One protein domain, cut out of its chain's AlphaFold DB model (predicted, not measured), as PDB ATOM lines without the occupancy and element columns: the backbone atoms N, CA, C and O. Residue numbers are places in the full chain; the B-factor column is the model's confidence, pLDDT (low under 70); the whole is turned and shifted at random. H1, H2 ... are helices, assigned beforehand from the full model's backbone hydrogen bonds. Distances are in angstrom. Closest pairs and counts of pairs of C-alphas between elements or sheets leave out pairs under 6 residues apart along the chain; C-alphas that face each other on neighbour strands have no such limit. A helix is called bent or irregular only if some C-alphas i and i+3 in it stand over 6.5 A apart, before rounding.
ATOM      1  N   VAL A 206      14.587  56.473  18.407       62.22
ATOM      2  CA  VAL A 206      15.109  57.005  17.144       62.22
ATOM      3  C   VAL A 206      14.324  58.244  16.722       62.22
ATOM      4  O   VAL A 206      13.176  58.166  16.296       62.22
ATOM      5  N   PHE A 207      14.955  59.412  16.860       55.88
ATOM      6  CA  PHE A 207      14.355  60.716  16.551       55.88
ATOM      7  C   PHE A 207      14.481  61.105  15.073       55.88
ATOM      8  O   PHE A 207      13.790  62.022  14.620       55.88
ATOM      9  N   GLU A 208      15.324  60.411  14.304       59.84
ATOM     10  CA  GLU A 208      15.595  60.724  12.895       59.84
ATOM     11  C   GLU A 208      14.776  59.852  11.922       59.84
ATOM     12  O   GLU A 208      14.226  60.401  10.966       59.84
ATOM     13  N   ASP A 209      14.496  58.585  12.253       58.34
ATOM     14  CA  ASP A 209      13.818  57.614  11.372       58.34
ATOM     15  C   ASP A 209      12.277  57.604  11.528       58.34
ATOM     16  O   ASP A 209      11.702  56.939  12.392       58.34
ATOM     17  N   ASP A 210      11.571  58.361  10.675       67.75
ATOM     18  CA  ASP A 210      10.137  58.127  10.393       67.75
ATOM     19  C   ASP A 210      10.063  56.755   9.692       67.75
ATOM     20  O   ASP A 210      10.810  56.570   8.729       67.75
ATOM     21  N   PRO A 211       9.254  55.771  10.143       81.00
ATOM     22  CA  PRO A 211       8.029  55.894  10.947       81.00
ATOM     23  C   PRO A 211       8.068  55.380  12.397       81.00
ATOM     24  O   PRO A 211       7.021  55.264  13.046       81.00
ATOM     25  N   SER A 212       9.252  55.089  12.929       87.06
ATOM     26  CA  SER A 212       9.420  54.351  14.193       87.06
ATOM     27  C   SER A 212       9.702  55.247  15.407       87.06
ATOM     28  O   SER A 212      10.188  54.768  16.422       87.06
ATOM     29  N   LYS A 213       9.348  56.539  15.342       86.56
ATOM     30  CA  LYS A 213       9.594  57.545  16.405       86.56
ATOM     31  C   LYS A 213       8.668  57.434  17.623       86.56
ATOM     32  O   LYS A 213       8.714  58.263  18.535       86.56
ATOM     33  N   SER A 214       7.789  56.439  17.619       90.75
ATOM     34  CA  SER A 214       6.752  56.262  18.621       90.75
ATOM     35  C   SER A 214       6.484  54.794  18.900       90.75
ATOM     36  O   SER A 214       6.507  53.954  18.000       90.75
ATOM     37  N   LEU A 215       6.148  54.497  20.151       93.00
ATOM     38  CA  LEU A 215       5.657  53.191  20.556       93.00
ATOM     39  C   LEU A 215       4.181  53.036  20.172       93.00
ATOM     40  O   LEU A 215       3.350  53.896  20.471       93.00
ATOM     41  N   ASN A 216       3.840  51.906  19.556       94.88
ATOM     42  CA  ASN A 216       2.491  51.573  19.116       94.88
ATOM     43  C   ASN A 216       1.908  50.468  20.000       94.88
ATOM     44  O   ASN A 216       2.335  49.315  19.951       94.88
ATOM     45  N   THR A 217       0.901  50.812  20.800       94.31
ATOM     46  CA  THR A 217       0.218  49.879  21.707       94.31
ATOM     47  C   THR A 217      -1.004  49.282  21.005       94.31
ATOM     48  O   THR A 217      -2.110  49.824  21.026       94.31
ATOM     49  N   VAL A 218      -0.805  48.148  20.330       95.12
ATOM     50  CA  VAL A 218      -1.747  47.609  19.325       95.12
ATOM     51  C   VAL A 218      -2.830  46.683  19.889       95.12
ATOM     52  O   VAL A 218      -3.596  46.073  19.146       95.12
ATOM     53  N   GLY A 219      -2.943  46.575  21.215       93.31
ATOM     54  CA  GLY A 219      -3.965  45.750  21.860       93.31
ATOM     55  C   GLY A 219      -5.390  46.198  21.502       93.31
ATOM     56  O   GLY A 219      -5.753  47.360  21.695       93.31
ATOM     57  N   ASN A 220      -6.233  45.277  21.027       92.75
ATOM     58  CA  ASN A 220      -7.580  45.613  20.547       92.75
ATOM     59  C   ASN A 220      -8.476  46.228  21.639       92.75
ATOM     60  O   ASN A 220      -9.134  47.237  21.406       92.75
ATOM     61  N   TRP A 221      -8.458  45.676  22.858       90.94
ATOM     62  CA  TRP A 221      -9.220  46.230  23.985       90.94
ATOM     63  C   TRP A 221      -8.714  47.604  24.424       90.94
ATOM     64  O   TRP A 221      -9.519  48.431  24.839       90.94
ATOM     65  N   LEU A 222      -7.409  47.882  24.288       89.88
ATOM     66  CA  LEU A 222      -6.889  49.233  24.525       89.88
ATOM     67  C   LEU A 222      -7.557  50.209  23.572       89.88
ATOM     68  O   LEU A 222      -8.167  51.188  23.982       89.88
ATOM     69  N   ASN A 223      -7.437  49.886  22.288       93.38
ATOM     70  CA  ASN A 223      -7.856  50.731  21.192       93.38
ATOM     71  C   ASN A 223      -9.374  50.859  21.111       93.38
ATOM     72  O   ASN A 223      -9.852  51.838  20.551       93.38
ATOM     73  N   PHE A 224     -10.130  49.959  21.740       92.25
ATOM     74  CA  PHE A 224     -11.537  50.189  22.034       92.25
ATOM     75  C   PHE A 224     -11.739  51.384  22.985       92.25
ATOM     76  O   PHE A 224     -12.490  52.302  22.667       92.25
ATOM     77  N   PHE A 225     -11.032  51.427  24.120       91.25
ATOM     78  CA  PHE A 225     -11.176  52.508  25.104       91.25
ATOM     79  C   PHE A 225     -10.564  53.840  24.663       91.25
ATOM     80  O   PHE A 225     -11.109  54.891  25.000       91.25
ATOM     81  N   ILE A 226      -9.458  53.826  23.916       93.69
ATOM     82  CA  ILE A 226      -8.797  55.052  23.432       93.69
ATOM     83  C   ILE A 226      -9.068  55.349  21.960       93.69
ATOM     84  O   ILE A 226      -8.400  56.199  21.384       93.69
ATOM     85  N   PHE A 227     -10.043  54.671  21.348       96.12
ATOM     86  CA  PHE A 227     -10.477  54.910  19.968       96.12
ATOM     87  C   PHE A 227      -9.306  54.907  18.974       96.12
ATOM     88  O   PHE A 227      -8.984  55.915  18.357       96.12
ATOM     89  N   ASN A 228      -8.642  53.758  18.832       96.56
ATOM     90  CA  ASN A 228      -7.498  53.540  17.935       96.56
ATOM     91  C   ASN A 228      -6.291  54.483  18.151       96.56
ATOM     92  O   ASN A 228      -5.373  54.477  17.335       96.56
ATOM     93  N   GLN A 229      -6.246  55.279  19.223       94.38
ATOM     94  CA  GLN A 229      -5.129  56.198  19.464       94.38
ATOM     95  C   GLN A 229      -3.789  55.454  19.627       94.38
ATOM     96  O   GLN A 229      -2.750  55.995  19.249       94.38
ATOM     97  N   GLY A 230      -3.811  54.205  20.112       94.62
ATOM     98  CA  GLY A 230      -2.614  53.404  20.381       94.62
ATOM     99  C   GLY A 230      -1.765  53.106  19.142       94.62
ATOM    100  O   GLY A 230      -0.593  52.766  19.282       94.62
ATOM    101  N   TYR A 231      -2.315  53.293  17.936       95.94
ATOM    102  CA  TYR A 231      -1.571  53.330  16.671       95.94
ATOM    103  C   TYR A 231      -0.887  54.695  16.490       95.94
ATOM    104  O   TYR A 231      -1.200  55.472  15.583       95.94
ATOM    105  N   HIS A 232       0.023  55.008  17.412       94.88
ATOM    106  CA  HIS A 232       0.586  56.338  17.585       94.88
ATOM    107  C   HIS A 232       1.414  56.812  16.383       94.88
ATOM    108  O   HIS A 232       1.297  57.971  15.993       94.88
ATOM    109  N   SER A 233       2.152  55.922  15.710       94.88
ATOM    110  CA  SER A 233       2.877  56.272  14.478       94.88
ATOM    111  C   SER A 233       1.924  56.803  13.398       94.88
ATOM    112  O   SER A 233       2.196  57.830  12.778       94.88
ATOM    113  N   VAL A 234       0.757  56.169  13.209       96.06
ATOM    114  CA  VAL A 234      -0.268  56.658  12.264       96.06
ATOM    115  C   VAL A 234      -0.789  58.029  12.693       96.06
ATOM    116  O   VAL A 234      -0.979  58.902  11.846       96.06
ATOM    117  N   HIS A 235      -1.002  58.233  13.993       95.25
ATOM    118  CA  HIS A 235      -1.425  59.524  14.528       95.25
ATOM    119  C   HIS A 235      -0.397  60.632  14.247       95.25
ATOM    120  O   HIS A 235      -0.779  61.686  13.753       95.25
ATOM    121  N   HIS A 236       0.890  60.397  14.490       93.62
ATOM    122  CA  HIS A 236       1.943  61.378  14.212       93.62
ATOM    123  C   HIS A 236       2.077  61.693  12.724       93.62
ATOM    124  O   HIS A 236       2.264  62.849  12.342       93.62
ATOM    125  N   ARG A 237       1.902  60.685  11.864       93.81
ATOM    126  CA  ARG A 237       1.891  60.889  10.415       93.81
ATOM    127  C   ARG A 237       0.666  61.674   9.939       93.81
ATOM    128  O   ARG A 237       0.767  62.450   8.989       93.81
ATOM    129  N   TYR A 238      -0.485  61.480  10.586       94.88
ATOM    130  CA  TYR A 238      -1.758  62.108  10.228       94.88
ATOM    131  C   TYR A 238      -2.494  62.666  11.465       94.88
ATOM    132  O   TYR A 238      -3.526  62.115  11.854       94.88
ATOM    133  N   PRO A 239      -2.054  63.788  12.071       92.94
ATOM    134  CA  PRO A 239      -2.576  64.232  13.375       92.94
ATOM    135  C   PRO A 239      -4.089  64.494  13.403       92.94
ATOM    136  O   PRO A 239      -4.764  64.166  14.376       92.94
ATOM    137  N   GLY A 240      -4.641  65.018  12.302       95.00
ATOM    138  CA  GLY A 240      -6.072  65.306  12.133       95.00
ATOM    139  C   GLY A 240      -6.921  64.147  11.593       95.00
ATOM    140  O   GLY A 240      -8.083  64.364  11.227       95.00
ATOM    141  N   ILE A 241      -6.368  62.934  11.472       96.56
ATOM    142  CA  ILE A 241      -7.132  61.772  11.007       96.56
ATOM    143  C   ILE A 241      -8.274  61.469  11.978       96.56
ATOM    144  O   ILE A 241      -8.112  61.533  13.197       96.56
ATOM    145  N   HIS A 242      -9.455  61.138  11.452       97.38
ATOM    146  CA  HIS A 242     -10.520  60.668  12.326       97.38
ATOM    147  C   HIS A 242     -10.138  59.296  12.889       97.38
ATOM    148  O   HIS A 242      -9.637  58.444  12.158       97.38
ATOM    149  N   TRP A 243     -10.427  59.037  14.162       96.62
ATOM    150  CA  TRP A 243     -10.047  57.783  14.821       96.62
ATOM    151  C   TRP A 243     -10.588  56.526  14.117       96.62
ATOM    152  O   TRP A 243      -9.944  55.478  14.114       96.62
ATOM    153  N   THR A 244     -11.743  56.631  13.450       97.25
ATOM    154  CA  THR A 244     -12.318  55.540  12.639       97.25
ATOM    155  C   THR A 244     -11.542  55.247  11.362       97.25
ATOM    156  O   THR A 244     -11.721  54.172  10.798       97.25
ATOM    157  N   GLN A 245     -10.725  56.188  10.888       97.56
ATOM    158  CA  GLN A 245      -9.959  56.109   9.641       97.56
ATOM    159  C   GLN A 245      -8.514  55.650   9.872       97.56
ATOM    160  O   GLN A 245      -7.807  55.354   8.917       97.56
ATOM    161  N   ILE A 246      -8.070  55.541  11.129       97.44
ATOM    162  CA  ILE A 246      -6.746  55.005  11.483       97.44
ATOM    163  C   ILE A 246      -6.492  53.613  10.863       97.44
ATOM    164  O   ILE A 246      -5.432  53.441  10.259       97.44
ATOM    165  N   PRO A 247      -7.439  52.648  10.904       97.12
ATOM    166  CA  PRO A 247      -7.240  51.343  10.265       97.12
ATOM    167  C   PRO A 247      -7.036  51.411   8.744       97.12
ATOM    168  O   PRO A 247      -6.415  50.517   8.180       97.12
ATOM    169  N   ASP A 248      -7.498  52.478   8.076       96.94
ATOM    170  CA  ASP A 248      -7.301  52.676   6.627       96.94
ATOM    171  C   ASP A 248      -5.864  53.090   6.279       96.94
ATOM    172  O   ASP A 248      -5.527  53.257   5.109       96.94
ATOM    173  N   LYS A 249      -5.017  53.321   7.289       97.25
ATOM    174  CA  LYS A 249      -3.611  53.709   7.139       97.25
ATOM    175  C   LYS A 249      -2.648  52.633   7.628       97.25
ATOM    176  O   LYS A 249      -1.478  52.926   7.845       97.25
ATOM    177  N   PHE A 250      -3.103  51.391   7.791       96.88
ATOM    178  CA  PHE A 250      -2.255  50.311   8.301       96.88
ATOM    179  C   PHE A 250      -1.150  49.848   7.347       96.88
ATOM    180  O   PHE A 250      -0.178  49.274   7.825       96.88
ATOM    181  N   ASP A 251      -1.177  50.229   6.069       95.19
ATOM    182  CA  ASP A 251       0.001  50.101   5.195       95.19
ATOM    183  C   ASP A 251       1.220  50.851   5.761       95.19
ATOM    184  O   ASP A 251       2.364  50.439   5.581       95.19
ATOM    185  N   PHE A 252       0.993  51.937   6.512       95.31
ATOM    186  CA  PHE A 252       2.053  52.650   7.223       95.31
ATOM    187  C   PHE A 252       2.611  51.834   8.396       95.31
ATOM    188  O   PHE A 252       3.810  51.853   8.646       95.31
ATOM    189  N   MET A 253       1.769  51.051   9.078       96.12
ATOM    190  CA  MET A 253       2.206  50.170  10.170       96.12
ATOM    191  C   MET A 253       3.090  49.015   9.676       96.12
ATOM    192  O   MET A 253       3.885  48.488  10.450       96.12
ATOM    193  N   LEU A 254       3.010  48.641   8.392       95.50
ATOM    194  CA  LEU A 254       3.946  47.684   7.788       95.50
ATOM    195  C   LEU A 254       5.369  48.249   7.653       95.50
ATOM    196  O   LEU A 254       6.324  47.476   7.602       95.50
ATOM    197  N   GLN A 255       5.528  49.574   7.656       93.88
ATOM    198  CA  GLN A 255       6.828  50.253   7.582       93.88
ATOM    199  C   GLN A 255       7.439  50.505   8.968       93.88
ATOM    200  O   GLN A 255       8.630  50.764   9.068       93.88
ATOM    201  N   VAL A 256       6.640  50.414  10.035       94.06
ATOM    202  CA  VAL A 256       7.098  50.580  11.422       94.06
ATOM    203  C   VAL A 256       7.971  49.400  11.840       94.06
ATOM    204  O   VAL A 256       7.653  48.239  11.544       94.06
ATOM    205  N   GLU A 257       9.064  49.699  12.538       93.75
ATOM    206  CA  GLU A 257       9.964  48.681  13.071       93.75
ATOM    207  C   GLU A 257       9.216  47.765  14.057       93.75
ATOM    208  O   GLU A 257       8.403  48.233  14.860       93.75
ATOM    209  N   PRO A 258       9.420  46.437  14.002       95.06
ATOM    210  CA  PRO A 258       8.638  45.512  14.816       95.06
ATOM    211  C   PRO A 258       8.804  45.708  16.327       95.06
ATOM    212  O   PRO A 258       7.903  45.387  17.091       95.06
ATOM    213  N   ASP A 259       9.954  46.183  16.786       93.50
ATOM    214  CA  ASP A 259      10.262  46.307  18.209       93.50
ATOM    215  C   ASP A 259       9.422  47.370  18.927       93.50
ATOM    216  O   ASP A 259       9.126  47.206  20.111       93.50
ATOM    217  N   VAL A 260       8.953  48.388  18.203       93.56
ATOM    218  CA  VAL A 260       8.063  49.433  18.723       93.56
ATOM    219  C   VAL A 260       6.569  49.117  18.559       93.56
ATOM    220  O   VAL A 260       5.723  49.958  18.866       93.56
ATOM    221  N   ILE A 261       6.208  47.908  18.113       95.31
ATOM    222  CA  ILE A 261       4.822  47.416  18.039       95.31
ATOM    223  C   ILE A 261       4.589  46.436  19.189       95.31
ATOM    224  O   ILE A 261       5.115  45.324  19.182       95.31
ATOM    225  N   VAL A 262       3.781  46.828  20.179       94.06
ATOM    226  CA  VAL A 262       3.718  46.123  21.469       94.06
ATOM    227  C   VAL A 262       2.294  45.757  21.911       94.06
ATOM    228  O   VAL A 262       1.346  46.505  21.648       94.06
ATOM    229  N   PRO A 263       2.113  44.626  22.630       90.25
ATOM    230  CA  PRO A 263       0.782  44.114  22.969       90.25
ATOM    231  C   PRO A 263       0.159  44.765  24.201       90.25
ATOM    232  O   PRO A 263      -1.053  44.680  24.408       90.25
ATOM    233  N   TYR A 264       0.986  45.307  25.090       78.00
ATOM    234  CA  TYR A 264       0.562  45.614  26.447       78.00
ATOM    235  C   TYR A 264      -0.037  47.006  26.585       78.00
ATOM    236  O   TYR A 264       0.243  47.945  25.841       78.00
ATOM    237  N   TRP A 265      -0.874  47.104  27.610       73.44
ATOM    238  CA  TRP A 265      -1.412  48.349  28.118       73.44
ATOM    239  C   TRP A 265      -0.367  49.158  28.866       73.44
ATOM    240  O   TRP A 265       0.588  48.635  29.440       73.44
ATOM    241  N   MET A 266      -0.662  50.445  28.965       65.88
ATOM    242  CA  MET A 266      -0.092  51.298  29.982       65.88
ATOM    243  C   MET A 266      -0.694  50.948  31.346       65.88
ATOM    244  O   MET A 266      -1.691  51.522  31.782       65.88
ATOM    245  N   THR A 267      -0.095  49.986  32.031       69.19
ATOM    246  CA  THR A 267      -0.427  49.708  33.427       69.19
ATOM    247  C   THR A 267       0.701  50.205  34.311       69.19
ATOM    248  O   THR A 267       1.875  50.016  33.993       69.19
ATOM    249  N   LEU A 268       0.371  50.791  35.465       70.06
ATOM    250  CA  LEU A 268       1.384  51.133  36.472       70.06
ATOM    251  C   LEU A 268       2.209  49.902  36.879       70.06
ATOM    252  O   LEU A 268       3.373  50.033  37.229       70.06
ATOM    253  N   THR A 269       1.654  48.694  36.742       72.50
ATOM    254  CA  THR A 269       2.370  47.430  36.976       72.50
ATOM    255  C   THR A 269       3.513  47.170  35.995       72.50
ATOM    256  O   THR A 269       4.371  46.343  36.282       72.50
ATOM    257  N   SER A 270       3.561  47.863  34.857       79.81
ATOM    258  CA  SER A 270       4.653  47.760  33.884       79.81
ATOM    259  C   SER A 270       5.774  48.781  34.117       79.81
ATOM    260  O   SER A 270       6.807  48.704  33.456       79.81
ATOM    261  N   CYS A 271       5.633  49.689  35.095       82.88
ATOM    262  CA  CYS A 271       6.592  50.772  35.320       82.88
ATOM    263  C   CYS A 271       7.997  50.280  35.701       82.88
ATOM    264  O   CYS A 271       8.971  50.959  35.408       82.88
ATOM    265  N   TRP A 272       8.146  49.080  36.272       84.69
ATOM    266  CA  TRP A 272       9.467  48.517  36.578       84.69
ATOM    267  C   TRP A 272      10.355  48.385  35.330       84.69
ATOM    268  O   TRP A 272      11.576  48.502  35.427       84.69
ATOM    269  N   ARG A 273       9.754  48.224  34.142       88.56
ATOM    270  CA  ARG A 273      10.466  48.159  32.855       88.56
ATOM    271  C   ARG A 273      11.169  49.469  32.505       88.56
ATOM    272  O   ARG A 273      12.072  49.449  31.679       88.56
ATOM    273  N   LEU A 274      10.831  50.583  33.171       88.75
ATOM    274  CA  LEU A 274      11.579  51.844  33.082       88.75
ATOM    275  C   LEU A 274      13.060  51.627  33.400       88.75
ATOM    276  O   LEU A 274      13.904  52.302  32.830       88.75
ATOM    277  N   PHE A 275      13.388  50.694  34.294       89.44
ATOM    278  CA  PHE A 275      14.761  50.431  34.726       89.44
ATOM    279  C   PHE A 275      15.501  49.415  33.853       89.44
ATOM    280  O   PHE A 275      16.685  49.178  34.075       89.44
ATOM    281  N   VAL A 276      14.833  48.844  32.850       88.56
ATOM    282  CA  VAL A 276      15.426  47.891  31.911       88.56
ATOM    283  C   VAL A 276      15.559  48.581  30.556       88.56
ATOM    284  O   VAL A 276      14.542  48.889  29.931       88.56
ATOM    285  N   PRO A 277      16.782  48.851  30.064       82.56
ATOM    286  CA  PRO A 277      16.961  49.388  28.722       82.56
ATOM    287  C   PRO A 277      16.277  48.494  27.678       82.56
ATOM    288  O   PRO A 277      16.544  47.300  27.618       82.56
ATOM    289  N   GLY A 278      15.375  49.066  26.878       85.31
ATOM    290  CA  GLY A 278      14.581  48.311  25.903       85.31
ATOM    291  C   GLY A 278      13.479  47.442  26.522       85.31
ATOM    292  O   GLY A 278      12.850  46.671  25.811       85.31
ATOM    293  N   GLY A 279      13.185  47.573  27.821       88.69
ATOM    294  CA  GLY A 279      12.172  46.766  28.518       88.69
ATOM    295  C   GLY A 279      10.735  46.970  28.020       88.69
ATOM    296  O   GLY A 279       9.843  46.201  28.381       88.69
ATOM    297  N   PHE A 280      10.513  47.999  27.199       90.94
ATOM    298  CA  PHE A 280       9.253  48.275  26.511       90.94
ATOM    299  C   PHE A 280       9.308  48.018  24.997       90.94
ATOM    300  O   PHE A 280       8.414  48.477  24.291       90.94
ATOM    301  N   LEU A 281      10.318  47.312  24.499       92.25
ATOM    302  CA  LEU A 281      10.393  46.889  23.105       92.25
ATOM    303  C   LEU A 281      10.061  45.396  23.001       92.25
ATOM    304  O   LEU A 281      10.428  44.614  23.878       92.25
ATOM    305  N   ASP A 282       9.361  44.994  21.939       93.69
ATOM    306  CA  ASP A 282       8.954  43.601  21.718       93.69
ATOM    307  C   ASP A 282       8.952  43.229  20.228       93.69
ATOM    308  O   ASP A 282       7.917  43.085  19.575       93.69
ATOM    309  N   ALA A 283      10.152  43.025  19.681       95.06
ATOM    310  CA  ALA A 283      10.326  42.701  18.265       95.06
ATOM    311  C   ALA A 283       9.649  41.381  17.860       95.06
ATOM    312  O   ALA A 283       9.272  41.202  16.700       95.06
ATOM    313  N   SER A 284       9.514  40.437  18.797       97.00
ATOM    314  CA  SER A 284       8.849  39.159  18.543       97.00
ATOM    315  C   SER A 284       7.356  39.369  18.322       97.00
ATOM    316  O   SER A 284       6.819  38.936  17.299       97.00
ATOM    317  N   HIS A 285       6.704  40.095  19.236       96.56
ATOM    318  CA  HIS A 285       5.297  40.438  19.100       96.56
ATOM    319  C   HIS A 285       5.036  41.246  17.831       96.56
ATOM    320  O   HIS A 285       4.149  40.882  17.059       96.56
ATOM    321  N   GLY A 286       5.820  42.294  17.571       97.00
ATOM    322  CA  GLY A 286       5.610  43.129  16.394       97.00
ATOM    323  C   GLY A 286       5.728  42.367  15.078       97.00
ATOM    324  O   GLY A 286       4.896  42.557  14.197       97.00
ATOM    325  N   ARG A 287       6.686  41.434  14.945       98.25
ATOM    326  CA  ARG A 287       6.792  40.585  13.740       98.25
ATOM    327  C   ARG A 287       5.554  39.712  13.553       98.25
ATOM    328  O   ARG A 287       5.029  39.627  12.445       98.25
ATOM    329  N   GLN A 288       5.064  39.097  14.630       98.12
ATOM    330  CA  GLN A 288       3.838  38.293  14.590       98.12
ATOM    331  C   GLN A 288       2.614  39.147  14.241       98.12
ATOM    332  O   GLN A 288       1.769  38.732  13.447       98.12
ATOM    333  N   TRP A 289       2.525  40.348  14.813       97.94
ATOM    334  CA  TRP A 289       1.440  41.284  14.556       97.94
ATOM    335  C   TRP A 289       1.446  41.774  13.102       97.94
ATOM    336  O   TRP A 289       0.394  41.769  12.469       97.94
ATOM    337  N   LYS A 290       2.617  42.104  12.537       97.94
ATOM    338  CA  LYS A 290       2.767  42.512  11.129       97.94
ATOM    339  C   LYS A 290       2.367  41.395  10.162       97.94
ATOM    340  O   LYS A 290       1.539  41.639   9.294       97.94
ATOM    341  N   ALA A 291       2.829  40.161  10.378       97.94
ATOM    342  CA  ALA A 291       2.417  39.020   9.552       97.94
ATOM    343  C   ALA A 291       0.891  38.790   9.590       97.94
ATOM    344  O   ALA A 291       0.251  38.454   8.592       97.94
ATOM    345  N   LYS A 292       0.270  39.004  10.758       97.81
ATOM    346  CA  LYS A 292      -1.190  38.944  10.911       97.81
ATOM    347  C   LYS A 292      -1.888  40.105  10.199       97.81
ATOM    348  O   LYS A 292      -2.953  39.897   9.619       97.81
ATOM    349  N   LEU A 293      -1.306  41.302  10.251       97.94
ATOM    350  CA  LEU A 293      -1.807  42.483   9.561       97.94
ATOM    351  C   LEU A 293      -1.803  42.281   8.042       97.94
ATOM    352  O   LEU A 293      -2.837  42.523   7.429       97.94
ATOM    353  N   GLU A 294      -0.705  41.798   7.455       97.88
ATOM    354  CA  GLU A 294      -0.593  41.523   6.011       97.88
ATOM    355  C   GLU A 294      -1.739  40.626   5.537       97.88
ATOM    356  O   GLU A 294      -2.542  41.018   4.688       97.88
ATOM    357  N   LYS A 295      -1.922  39.480   6.203       97.44
ATOM    358  CA  LYS A 295      -3.025  38.558   5.912       97.44
ATOM    359  C   LYS A 295      -4.400  39.224   6.034       97.44
ATOM    360  O   LYS A 295      -5.308  38.937   5.257       97.44
ATOM    361  N   ARG A 296      -4.601  40.092   7.029       96.56
ATOM    362  CA  ARG A 296      -5.884  40.788   7.217       96.56
ATOM    363  C   ARG A 296      -6.122  41.894   6.199       96.56
ATOM    364  O   ARG A 296      -7.285  42.124   5.871       96.56
ATOM    365  N   LEU A 297      -5.079  42.568   5.721       96.50
ATOM    366  CA  LEU A 297      -5.170  43.553   4.644       96.50
ATOM    367  C   LEU A 297      -5.610  42.868   3.348       96.50
ATOM    368  O   LEU A 297      -6.606  43.288   2.765       96.50
ATOM    369  N   GLU A 298      -4.972  41.751   2.986       96.19
ATOM    370  CA  GLU A 298      -5.365  40.926   1.832       96.19
ATOM    371  C   GLU A 298      -6.827  40.466   1.916       96.19
ATOM    372  O   GLU A 298      -7.553  40.452   0.925       96.19
ATOM    373  N   GLN A 299      -7.281  40.111   3.120       96.06
ATOM    374  CA  GLN A 299      -8.647  39.644   3.364       96.06
ATOM    375  C   GLN A 299      -9.674  40.773   3.543       96.06
ATOM    376  O   GLN A 299     -10.866  40.486   3.653       96.06
ATOM    377  N   GLY A 300      -9.254  42.037   3.654       94.81
ATOM    378  CA  GLY A 300     -10.141  43.151   4.009       94.81
ATOM    379  C   GLY A 300     -10.743  43.053   5.422       94.81
ATOM    380  O   GLY A 300     -11.825  43.577   5.678       94.81
ATOM    381  N   THR A 301     -10.067  42.376   6.359       95.31
ATOM    382  CA  THR A 301     -10.568  42.072   7.718       95.31
ATOM    383  C   THR A 301      -9.787  42.773   8.835       95.31
ATOM    384  O   THR A 301      -9.776  42.319   9.980       95.31
ATOM    385  N   VAL A 302      -9.139  43.905   8.540       95.94
ATOM    386  CA  VAL A 302      -8.403  44.709   9.542       95.94
ATOM    387  C   VAL A 302      -9.305  45.377  10.584       95.94
ATOM    388  O   VAL A 302      -8.821  45.833  11.619       95.94
ATOM    389  N   ARG A 303     -10.616  45.434  10.335       96.38
ATOM    390  CA  ARG A 303     -11.623  46.050  11.210       96.38
ATOM    391  C   ARG A 303     -12.399  45.001  12.006       96.38
ATOM    392  O   ARG A 303     -12.605  43.879  11.543       96.38
ATOM    393  N   ALA A 304     -12.869  45.372  13.196       93.00
ATOM    394  CA  ALA A 304     -13.722  44.498  13.997       93.00
ATOM    395  C   ALA A 304     -15.062  44.245  13.287       93.00
ATOM    396  O   ALA A 304     -15.723  45.179  12.838       93.00
ATOM    397  N   ARG A 305     -15.507  42.985  13.253       91.38
ATOM    398  CA  ARG A 305     -16.735  42.575  12.547       91.38
ATOM    399  C   ARG A 305     -17.992  43.320  13.015       91.38
ATOM    400  O   ARG A 305     -18.817  43.693  12.192       91.38
ATOM    401  N   TYR A 306     -18.142  43.509  14.326       91.31
ATOM    402  CA  TYR A 306     -19.341  44.113  14.926       91.31
ATOM    403  C   TYR A 306     -19.182  45.601  15.249       91.31
ATOM    404  O   TYR A 306     -20.165  46.288  15.504       91.31
ATOM    405  N   LEU A 307     -17.947  46.105  15.230       92.12
ATOM    406  CA  LEU A 307     -17.617  47.499  15.504       92.12
ATOM    407  C   LEU A 307     -16.643  47.987  14.422       92.12
ATOM    408  O   LEU A 307     -15.458  48.178  14.704       92.12
ATOM    409  N   PRO A 308     -17.115  48.190  13.178       93.69
ATOM    410  CA  PRO A 308     -16.253  48.373  12.006       93.69
ATOM    411  C   PRO A 308     -15.378  49.630  12.076       93.69
ATOM    412  O   PRO A 308     -14.470  49.804  11.274       93.69
ATOM    413  N   TRP A 309     -15.616  50.512  13.042       95.19
ATOM    414  CA  TRP A 309     -14.797  51.685  13.324       95.19
ATOM    415  C   TRP A 309     -13.451  51.375  13.990       95.19
ATOM    416  O   TRP A 309     -12.538  52.196  13.912       95.19
ATOM    417  N   PHE A 310     -13.314  50.215  14.630       96.69
ATOM    418  CA  PHE A 310     -12.113  49.840  15.369       96.69
ATOM    419  C   PHE A 310     -11.240  48.878  14.579       96.69
ATOM    420  O   PHE A 310     -11.739  48.001  13.867       96.69
ATOM    421  N   ALA A 311      -9.931  49.028  14.754       95.38
ATOM    422  CA  ALA A 311      -8.978  48.018  14.333       95.38
ATOM    423  C   ALA A 311      -9.212  46.708  15.096       95.38
ATOM    424  O   ALA A 311      -9.552  46.712  16.281       95.38
ATOM    425  N   TRP A 312      -9.003  45.587  14.416       94.94
ATOM    426  CA  TRP A 312      -9.012  44.269  15.030       94.94
ATOM    427  C   TRP A 312      -8.007  43.374  14.330       94.94
ATOM    428  O   TRP A 312      -8.372  42.595  13.444       94.94
ATOM    429  N   VAL A 313      -6.737  43.519  14.713       92.62
ATOM    430  CA  VAL A 313      -5.639  42.744  14.131       92.62
ATOM    431  C   VAL A 313      -5.400  41.488  14.933       92.62
ATOM    432  O   VAL A 313      -5.219  41.485  16.170       92.62
TER     433      VAL A 313
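This is residues 206 to 313 of the 313 residues of the protein "Fatty acid desaturase family protein" of Mycobacterium kansasii (UniProt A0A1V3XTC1). Four short helices and one longer one are set among long loops: H5, the longest, runs along one side of the domain with H3 near it, H2 and H3 meet nearly at a right angle, H1 is apart from the other helices, and H4 lies farthest out, on a stretch of chain that swings away after H3 and folds back before H5. Between these parts, residues 216 to 217 and 261 to 262 form a short parallel pairing that joins two long unnamed stretches. The printed part has 108 residues with five named helices, H1 to H5 in order, and no named strand. The class is all helix, though 47 of the 108 residues, under half, are in named elements. The whole is compact, with a radius of gyration of the C-alphas of 13.5 A and spans of 39 by 29 by 28 A.

After residues 206 to 219 comes H1, residues 220 to 225, which touches no helix. A short link leads to H2, residues 232 to 237, and H1 and H2 are apart. A tight link leads on to H3, residues 243 to 253. H2 and H3 touch, the closest C-alphas being those of Val 234 and Ile 246 at 6.7 A, and their lines stand about perpendicular, at 85 degrees. A long link of 14 residues leads to H4, residues 268 to 275, which touches no helix; its centre is 19.6 A from the mean of the C-alphas. A short link leads to H5, residues 283 to 298. H3 and H5 are close but not clearly touching, with the C-alphas of Met 253 and Lys 290 closest at 7.7 A; their tilt of 71 degrees is only just about perpendicular. In H1, H2 and H5 every O i to N i+4 pair is within hydrogen-bond range; in H3 it is 0 of 7, beside 5 of 8 O i to N i+3 pairs, and in H4 0 of 4, beside 4 of 5.

H1 begins at C-alpha 220 (-7.580, 45.613, 20.547) and is 9.0 A long, and H2 is 8.6 A. H3 is 15.2 A and irregular, with C-alphas 248 and 251 7.9 A apart. H4 is 13.5 A and irregular too, with C-alphas 269 and 272 7.2 A apart; it ends at C-alpha 275 (14.761, 50.431, 34.726). H5 is 22.8 A and ends at C-alpha 298 (-5.365, 40.926, 1.832).

The two C-alphas farthest apart are those of Phe 275 and Gln 299, at 40.6 A. The printed part has no cut and ends at Val 313, the chain's last residue, after 15 residues, 299 to 313, with no named element. The mean pLDDT of the printed part is 91.0; residues 206 to 210 and 266 to 267 are under 70.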